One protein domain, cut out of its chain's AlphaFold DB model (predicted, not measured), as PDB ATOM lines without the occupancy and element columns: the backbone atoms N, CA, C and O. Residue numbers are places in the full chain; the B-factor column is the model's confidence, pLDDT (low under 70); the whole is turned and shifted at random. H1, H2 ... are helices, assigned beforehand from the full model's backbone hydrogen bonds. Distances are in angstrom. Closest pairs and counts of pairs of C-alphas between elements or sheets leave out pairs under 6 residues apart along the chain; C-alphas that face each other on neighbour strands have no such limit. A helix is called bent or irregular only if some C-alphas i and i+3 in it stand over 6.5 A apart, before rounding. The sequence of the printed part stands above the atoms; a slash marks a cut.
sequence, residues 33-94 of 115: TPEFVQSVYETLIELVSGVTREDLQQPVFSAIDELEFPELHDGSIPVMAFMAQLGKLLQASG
ATOM      1  N   THR A  33     138.905  94.137 108.724       84.25
ATOM      2  CA  THR A  33     137.967  95.265 108.714       84.25
ATOM      3  C   THR A  33     136.616  94.824 109.281       84.25
ATOM      4  O   THR A  33     136.237  93.657 109.130       84.25
ATOM      5  N   PRO A  34     135.870  95.712 109.962       79.62
ATOM      6  CA  PRO A  34     134.563  95.358 110.512       79.62
ATOM      7  C   PRO A  34     133.593  94.855 109.434       79.62
ATOM      8  O   PRO A  34     132.870  93.897 109.683       79.62
ATOM      9  N   GLU A  35     133.649  95.409 108.224       82.69
ATOM     10  CA  GLU A  35     132.812  94.999 107.091       82.69
ATOM     11  C   GLU A  35     133.146  93.578 106.617       82.69
ATOM     12  O   GLU A  35     132.249  92.803 106.289       82.69
ATOM     13  N   PHE A  36     134.434  93.218 106.603       85.19
ATOM     14  CA  PHE A  36     134.878  91.873 106.239       85.19
ATOM     15  C   PHE A  36     134.467  90.845 107.294       85.19
ATOM     16  O   PHE A  36     133.974  89.772 106.965       85.19
ATOM     17  N   VAL A  37     134.647  91.172 108.572       86.06
ATOM     18  CA  VAL A  37     134.260  90.273 109.666       86.06
ATOM     19  C   VAL A  37     132.752  90.057 109.679       86.06
ATOM     20  O   VAL A  37     132.293  88.931 109.861       86.06
ATOM     21  N   GLN A  38     131.981  91.123 109.457       83.38
ATOM     22  CA  GLN A  38     130.532  91.037 109.386       83.38
ATOM     23  C   GLN A  38     130.081  90.133 108.234       83.38
ATOM     24  O   GLN A  38     129.279  89.236 108.473       83.38
ATOM     25  N   SER A  39     130.630  90.299 107.025       84.88
ATOM     26  CA  SER A  39     130.242  89.458 105.884       84.88
ATOM     27  C   SER A  39     130.583  87.984 106.097       84.88
ATOM     28  O   SER A  39     129.773  87.120 105.771       84.88
ATOM     29  N   VAL A  40     131.729  87.684 106.717       87.50
ATOM     30  CA  VAL A  40     132.096  86.309 107.087       87.50
ATOM     31  C   VAL A  40     131.050  85.698 108.017       87.50
ATOM     32  O   VAL A  40     130.573  84.595 107.761       87.50
ATOM     33  N   TYR A  41     130.673  86.402 109.085       86.00
ATOM     34  CA  TYR A  41     129.693  85.879 110.036       86.00
ATOM     35  C   TYR A  41     128.285  85.791 109.456       86.00
ATOM     36  O   TYR A  41     127.594  84.827 109.758       86.00
ATOM     37  N   GLU A  42     127.865  86.735 108.616       84.62
ATOM     38  CA  GLU A  42     126.579  86.658 107.914       84.62
ATOM     39  C   GLU A  42     126.506  85.400 107.043       84.62
ATOM     40  O   GLU A  42     125.565  84.624 107.178       84.62
ATOM     41  N   THR A  43     127.541  85.127 106.239       86.12
ATOM     42  CA  THR A  43     127.603  83.902 105.430       86.12
ATOM     43  C   THR A  43     127.611  82.641 106.298       86.12
ATOM     44  O   THR A  43     126.957  81.657 105.966       86.12
ATOM     45  N   LEU A  44     128.317  82.644 107.433       84.50
ATOM     46  CA  LEU A  44     128.312  81.499 108.350       84.50
ATOM     47  C   LEU A  44     126.940  81.284 109.007       84.50
ATOM     48  O   LEU A  44     126.508  80.141 109.143       84.50
ATOM     49  N   ILE A  45     126.252  82.359 109.398       84.56
ATOM     50  CA  ILE A  45     124.895  82.298 109.957       84.56
ATOM     51  C   ILE A  45     123.920  81.750 108.915       84.56
ATOM     52  O   ILE A  45     123.130  80.865 109.240       84.56
ATOM     53  N   GLU A  46     124.009  82.213 107.671       87.00
ATOM     54  CA  GLU A  46     123.180  81.719 106.571       87.00
ATOM     55  C   GLU A  46     123.423  80.225 106.317       87.00
ATOM     56  O   GLU A  46     122.477  79.449 106.222       87.00
ATOM     57  N   LEU A  47     124.685  79.787 106.304       83.19
ATOM     58  CA  LEU A  47     125.036  78.384 106.072       83.19
ATOM     59  C   LEU A  47     124.602  77.444 107.205       83.19
ATOM     60  O   LEU A  47     124.232  76.302 106.938       83.19
ATOM     61  N   VAL A  48     124.683  77.891 108.460       81.56
ATOM     62  CA  VAL A  48     124.391  77.045 109.631       81.56
ATOM     63  C   VAL A  48     122.912  77.088 110.012       81.56
ATOM     64  O   VAL A  48     122.330  76.052 110.328       81.56
ATOM     65  N   SER A  49     122.305  78.275 109.998       79.50
ATOM     66  CA  SER A  49     120.936  78.502 110.475       79.50
ATOM     67  C   SER A  49     119.916  78.649 109.343       79.50
ATOM     68  O   SER A  49     118.719  78.623 109.622       79.50
ATOM     69  N   GLY A  50     120.350  78.836 108.090       81.06
ATOM     70  CA  GLY A  50     119.463  79.110 106.952       81.06
ATOM     71  C   GLY A  50     118.828  80.505 106.968       81.06
ATOM     72  O   GLY A  50     117.918  80.761 106.188       81.06
ATOM     73  N   VAL A  51     119.267  81.384 107.875       79.94
ATOM     74  CA  VAL A  51     118.735  82.744 108.041       79.94
ATOM     75  C   VAL A  51     119.547  83.686 107.167       79.94
ATOM     76  O   VAL A  51     120.758  83.813 107.361       79.94
ATOM     77  N   THR A  52     118.887  84.341 106.219       80.06
ATOM     78  CA  THR A  52     119.553  85.248 105.280       80.06
ATOM     79  C   THR A  52     119.865  86.597 105.926       80.06
ATOM     80  O   THR A  52     119.338  86.957 106.985       80.06
ATOM     81  N   ARG A  53     120.726  87.390 105.280       75.31
ATOM     82  CA  ARG A  53     121.002  88.767 105.709       75.31
ATOM     83  C   ARG A  53     119.725  89.607 105.720       75.31
ATOM     84  O   ARG A  53     119.547  90.439 106.606       75.31
ATOM     85  N   GLU A  54     118.845  89.381 104.756       77.06
ATOM     86  CA  GLU A  54     117.557  90.050 104.639       77.06
ATOM     87  C   GLU A  54     116.665  89.719 105.841       77.06
ATOM     88  O   GLU A  54     116.090  90.633 106.433       77.06
ATOM     89  N   ASP A  55     116.634  88.454 106.273       74.50
ATOM     90  CA  ASP A  55     115.886  88.018 107.460       74.50
ATOM     91  C   ASP A  55     116.430  88.639 108.755       74.50
ATOM     92  O   ASP A  55     115.661  88.989 109.647       74.50
ATOM     93  N   LEU A  56     117.753  88.822 108.863       72.00
ATOM     94  CA  LEU A  56     118.386  89.507 110.001       72.00
ATOM     95  C   LEU A  56     118.058  91.003 110.057       72.00
ATOM     96  O   LEU A  56     118.111  91.610 111.128       72.00
ATOM     97  N   GLN A  57     117.760  91.603 108.904       72.56
ATOM     98  CA  GLN A  57     117.349  92.999 108.802       72.56
ATOM     99  C   GLN A  57     115.851  93.188 109.040       72.56
ATOM    100  O   GLN A  57     115.433  94.313 109.320       72.56
ATOM    101  N   GLN A  58     115.049  92.121 108.958       69.50
ATOM    102  CA  GLN A  58     113.633  92.192 109.288       69.50
ATOM    103  C   GLN A  58     113.462  92.343 110.804       69.50
ATOM    104  O   GLN A  58     113.889  91.478 111.575       69.50
ATOM    105  N   PRO A  59     112.825  93.428 111.266       63.66
ATOM    106  CA  PRO A  59     112.535  93.571 112.674       63.66
ATOM    107  C   PRO A  59     111.449  92.558 113.067       63.66
ATOM    108  O   PRO A  59     110.492  92.308 112.333       63.66
ATOM    109  N   VAL A  60     111.601  91.942 114.239       68.19
ATOM    110  CA  VAL A  60     110.599  91.007 114.761       68.19
ATOM    111  C   VAL A  60     109.379  91.826 115.180       68.19
ATOM    112  O   VAL A  60     109.389  92.419 116.254       68.19
ATOM    113  N   PHE A  61     108.344  91.872 114.336       65.44
ATOM    114  CA  PHE A  61     107.154  92.719 114.529       65.44
ATOM    115  C   PHE A  61     106.522  92.584 115.921       65.44
ATOM    116  O   PHE A  61     106.167  93.586 116.527       65.44
ATOM    117  N   SER A  62     106.502  91.375 116.489       64.44
ATOM    118  CA  SER A  62     105.976  91.146 117.841       64.44
ATOM    119  C   SER A  62     106.777  91.824 118.960       64.44
ATOM    120  O   SER A  62     106.253  91.989 120.049       64.44
ATOM    121  N   ALA A  63     108.044  92.177 118.725       63.00
ATOM    122  CA  ALA A  63     108.877  92.924 119.670       63.00
ATOM    123  C   ALA A  63     108.814  94.445 119.438       63.00
ATOM    124  O   ALA A  63     109.122  95.210 120.346       63.00
ATOM    125  N   ILE A  64     108.420  94.884 118.236       62.91
ATOM    126  CA  ILE A  64     108.237  96.303 117.890       62.91
ATOM    127  C   ILE A  64     107.024  96.869 118.630       62.91
ATOM    128  O   ILE A  64     107.103  97.972 119.160       62.91
ATOM    129  N   ASP A  65     105.941  96.095 118.713       64.94
ATOM    130  CA  ASP A  65     104.690  96.503 119.368       64.94
ATOM    131  C   ASP A  65     104.841  96.739 120.883       64.94
ATOM    132  O   ASP A  65     103.995  97.384 121.500       64.94
ATOM    133  N   GLU A  66     105.921  96.237 121.489       70.88
ATOM    134  CA  GLU A  66     106.227  96.397 122.916       70.88
ATOM    135  C   GLU A  66     107.222  97.543 123.193       70.88
ATOM    136  O   GLU A  66     107.488  97.880 124.347       70.88
ATOM    137  N   LEU A  67     107.759  98.183 122.145       69.75
ATOM    138  CA  LEU A  67     108.616  99.362 122.265       69.75
ATOM    139  C   LEU A  67     107.769 100.640 122.258       69.75
ATOM    140  O   LEU A  67     107.067 100.925 121.293       69.75
ATOM    141  N   GLU A  68     107.909 101.472 123.294       70.62
ATOM    142  CA  GLU A  68     107.222 102.774 123.368       70.62
ATOM    143  C   GLU A  68     107.650 103.747 122.247       70.62
ATOM    144  O   GLU A  68     106.866 104.608 121.858       70.62
ATOM    145  N   PHE A  69     108.869 103.597 121.703       74.50
ATOM    146  CA  PHE A  69     109.423 104.437 120.625       74.50
ATOM    147  C   PHE A  69     110.272 103.613 119.634       74.50
ATOM    148  O   PHE A  69     111.505 103.653 119.688       74.50
ATOM    149  N   PRO A  70     109.652 102.850 118.716       66.38
ATOM    150  CA  PRO A  70     110.374 101.923 117.842       66.38
ATOM    151  C   PRO A  70     111.350 102.618 116.880       66.38
ATOM    152  O   PRO A  70     112.439 102.110 116.630       66.38
ATOM    153  N   GLU A  71     111.000 103.826 116.431       70.06
ATOM    154  CA  GLU A  71     111.787 104.666 115.515       70.06
ATOM    155  C   GLU A  71     113.190 105.023 116.043       70.06
ATOM    156  O   GLU A  71     114.134 105.199 115.274       70.06
ATOM    157  N   LEU A  72     113.372 105.075 117.367       76.62
ATOM    158  CA  LEU A  72     114.683 105.321 117.981       76.62
ATOM    159  C   LEU A  72     115.613 104.102 117.887       76.62
ATOM    160  O   LEU A  72     116.820 104.214 118.126       76.62
ATOM    161  N   HIS A  73     115.065 102.936 117.543       70.06
ATOM    162  CA  HIS A  73     115.759 101.656 117.550       70.06
ATOM    163  C   HIS A  73     115.946 101.049 116.157       70.06
ATOM    164  O   HIS A  73     116.570  99.990 116.065       70.06
ATOM    165  N   ASP A  74     115.544 101.733 115.083       69.50
ATOM    166  CA  ASP A  74     115.661 101.252 113.695       69.50
ATOM    167  C   ASP A  74     117.084 100.795 113.324       69.50
ATOM    168  O   ASP A  74     117.270  99.791 112.640       69.50
ATOM    169  N   GLY A  75     118.119 101.478 113.830       71.12
ATOM    170  CA  GLY A  75     119.515 101.074 113.621       71.12
ATOM    171  C   GLY A  75     120.019  99.983 114.575       71.12
ATOM    172  O   GLY A  75     121.005  99.312 114.279       71.12
ATOM    173  N   SER A  76     119.367  99.801 115.726       73.00
ATOM    174  CA  SER A  76     119.808  98.882 116.787       73.00
ATOM    175  C   SER A  76     119.164  97.502 116.674       73.00
ATOM    176  O   SER A  76     119.817  96.502 116.967       73.00
ATOM    177  N   ILE A  77     117.910  97.433 116.224       76.94
ATOM    178  CA  ILE A  77     117.158  96.185 116.034       76.94
ATOM    179  C   ILE A  77     117.910  95.181 115.140       76.94
ATOM    180  O   ILE A  77     118.156  94.066 115.612       76.94
ATOM    181  N   PRO A  78     118.367  95.535 113.920       75.81
ATOM    182  CA  PRO A  78     119.090  94.589 113.067       75.81
ATOM    183  C   PRO A  78     120.436  94.164 113.674       75.81
ATOM    184  O   PRO A  78     120.842  93.009 113.557       75.81
ATOM    185  N   VAL A  79     121.114  95.064 114.397       77.56
ATOM    186  CA  VAL A  79     122.368  94.742 115.102       77.56
ATOM    187  C   VAL A  79     122.118  93.730 116.220       77.56
ATOM    188  O   VAL A  79     122.896  92.793 116.393       77.56
ATOM    189  N   MET A  80     121.024  93.879 116.967       78.25
ATOM    190  CA  MET A  80     120.654  92.945 118.030       78.25
ATOM    191  C   MET A  80     120.217  91.588 117.482       78.25
ATOM    192  O   MET A  80     120.635  90.560 118.022       78.25
ATOM    193  N   ALA A  81     119.458  91.566 116.385       78.75
ATOM    194  CA  ALA A  81     119.093  90.334 115.691       78.75
ATOM    195  C   ALA A  81     120.338  89.573 115.203       78.75
ATOM    196  O   ALA A  81     120.476  88.375 115.471       78.75
ATOM    197  N   PHE A  82     121.292  90.278 114.586       80.75
ATOM    198  CA  PHE A  82     122.582  89.714 114.186       80.75
ATOM    199  C   PHE A  82     123.354  89.135 115.381       80.75
ATOM    200  O   PHE A  82     123.780  87.981 115.339       80.75
ATOM    201  N   MET A  83     123.487  89.891 116.476       78.62
ATOM    202  CA  MET A  83     124.210  89.433 117.671       78.62
ATOM    203  C   MET A  83     123.552  88.210 118.322       78.62
ATOM    204  O   MET A  83     124.253  87.305 118.778       78.62
ATOM    205  N   ALA A  84     122.220  88.139 118.332       80.88
ATOM    206  CA  ALA A  84     121.493  86.984 118.851       80.88
ATOM    207  C   ALA A  84     121.750  85.718 118.017       80.88
ATOM    208  O   ALA A  84     121.941  84.637 118.579       80.88
ATOM    209  N   GLN A  85     121.785  85.836 116.685       82.00
ATOM    210  CA  GLN A  85     122.078  84.700 115.801       82.00
ATOM    211  C   GLN A  85     123.552  84.291 115.856       82.00
ATOM    212  O   GLN A  85     123.854  83.099 115.938       82.00
ATOM    213  N   LEU A  86     124.464  85.261 115.930       81.81
ATOM    214  CA  LEU A  86     125.883  85.005 116.158       81.81
ATOM    215  C   LEU A  86     126.114  84.259 117.483       81.81
ATOM    216  O   LEU A  86     126.920  83.332 117.536       81.81
ATOM    217  N   GLY A  87     125.365  84.607 118.535       80.00
ATOM    218  CA  GLY A  87     125.393  83.896 119.814       80.00
ATOM    219  C   GLY A  87     124.998  82.438 119.711       80.00
ATOM    220  O   GLY A  87     125.712  81.579 120.228       80.00
ATOM    221  N   LYS A  88     123.922  82.139 118.983       80.56
ATOM    222  CA  LYS A  88     123.501  80.755 118.741       80.56
ATOM    223  C   LYS A  88     124.545  79.980 117.936       80.56
ATOM    224  O   LYS A  88     124.852  78.845 118.290       80.56
ATOM    225  N   LEU A  89     125.127  80.598 116.905       80.69
ATOM    226  CA  LEU A  89     126.163  79.977 116.076       80.69
ATOM    227  C   LEU A  89     127.423  79.645 116.886       80.69
ATOM    228  O   LEU A  89     127.963  78.540 116.791       80.69
ATOM    229  N   LEU A  90     127.882  80.581 117.716       77.25
ATOM    230  CA  LEU A  90     129.075  80.385 118.536       77.25
ATOM    231  C   LEU A  90     128.832  79.375 119.656       77.25
ATOM    232  O   LEU A  90     129.674  78.501 119.863       77.25
ATOM    233  N   GLN A  91     127.655  79.404 120.284       79.56
ATOM    234  CA  GLN A  91     127.253  78.396 121.262       79.56
ATOM    235  C   GLN A  91     127.203  76.993 120.637       79.56
ATOM    236  O   GLN A  91     127.738  76.047 121.219       79.56
ATOM    237  N   ALA A  92     126.637  76.855 119.433       76.75
ATOM    238  CA  ALA A  92     126.633  75.593 118.687       76.75
ATOM    239  C   ALA A  92     128.054  75.112 118.336       76.75
ATOM    240  O   ALA A  92     128.308  73.911 118.291       76.75
ATOM    241  N   SER A  93     128.995  76.043 118.159       72.75
ATOM    242  CA  SER A  93     130.414  75.758 117.905       72.75
ATOM    243  C   SER A  93     131.230  75.500 119.185       72.75
ATOM    244  O   SER A  93     132.441  75.292 119.110       72.75
ATOM    245  N   GLY A  94     130.604  75.527 120.369       70.56
ATOM    246  CA  GLY A  94     131.276  75.345 121.662       70.56
ATOM    247  C   GLY A  94     131.995  76.592 122.197       70.56
ATOM    248  O   GLY A  94     132.728  76.498 123.185       70.56
TER     249      GLY A  94
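This is residues 33 to 94 of the 115 residues of the protein "Nuf2 domain-containing protein" of Helicosporidium sp. ATCC 50920 (UniProt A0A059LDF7). Two long helices, H1 and H5, make a wide V and meet in their later parts, while the chain between them runs out in a broad loop past the first residues of H5 and comes back. In that loop the short helix H2 packs on the first part of H5, and two still shorter helices, H3 and H4, lie at the far end, away from H1; residues 65 to 72, of which 70 to 72 belong to H4, stick out there. The printed part has 62 residues with five named helices, H1 to H5 in order along the chain, and no named strand; its class is all helix. It is only just compact, close to loose, with a radius of gyration of the C-alphas of 12.7 A, and its C-alphas span 35 by 25 by 19 A.

H1 holds residues 34 to 49, with C-alpha 34 at (134.563, 95.358, 110.512), and measures 21.7 A from first to last C-alpha. H2 holds residues 53 to 57 and measures 6.4 A. H3 holds residues 61 to 64 and measures 5.0 A, with C-alpha 61 at (107.154, 92.719, 114.529). H4 holds residues 70 to 73 and measures 5.4 A. H5 holds residues 77 to 92 and measures 22.8 A, with C-alpha 92 at (126.633, 75.593, 118.687). H1 and H5, with 16 residues each, are the longest helices, and no helix is bent.

H1 touches H5, and the closest C-alphas of the two are those of Ile 45 and Leu 89, 6.7 A apart. Their lines stand at a steep tilt of 61 degrees, and the two run the same way. H5 touches H1 with residues 85 to 89 alone. H1 and H2 are close but not clearly touching, with the closest C-alphas, those of Glu 42 and Arg 53, 6.4 A apart. H2 touches H5, which touches H2 with residues 77 to 82 alone; the closest C-alphas of the two are those of Gln 57 and Pro 78, 4.9 A apart. H2 and H3 are apart, though they follow each other in the chain. H3 touches no helix; it is close to H4 but not clearly touching, and their closest C-alphas, those of Ile 64 and Pro 70, are 6.0 A apart. H4 touches no helix either, and H4 and H5 meet only through their link. H1 is apart from H3 and from H4, H2 is apart from H4, and H3 is apart from H5. In H1, H2 and H5 every O i to N i+4 pair is within hydrogen-bond range. H3 and H4, with four residues each, are too short for such a pair, and each has its one O i to N i+3 pair within range.

The two C-alphas farthest apart are those of Glu 68 and Gly 94, at 36.5 A, and the first and last printed C-alphas, those of Thr 33 and Gly 94, are 24.7 A apart. Without residues 65 to 72, which stand free, the body has 54 residues, spans 30 by 25 by 17 A and has a radius of gyration of 11.2 A. The printed part runs from residue 33 to residue 94 of a full chain of 115 residues and has no cut. The four links between the helices are tight, with five residues from H3 to H4 and three in each of the others. The mean pLDDT of the printed part is 76.7, and 11 residues are under 70: residues 58 to 65, 67, 70 and 74. The mean pLDDT is 84 for H1 and 64 for H3.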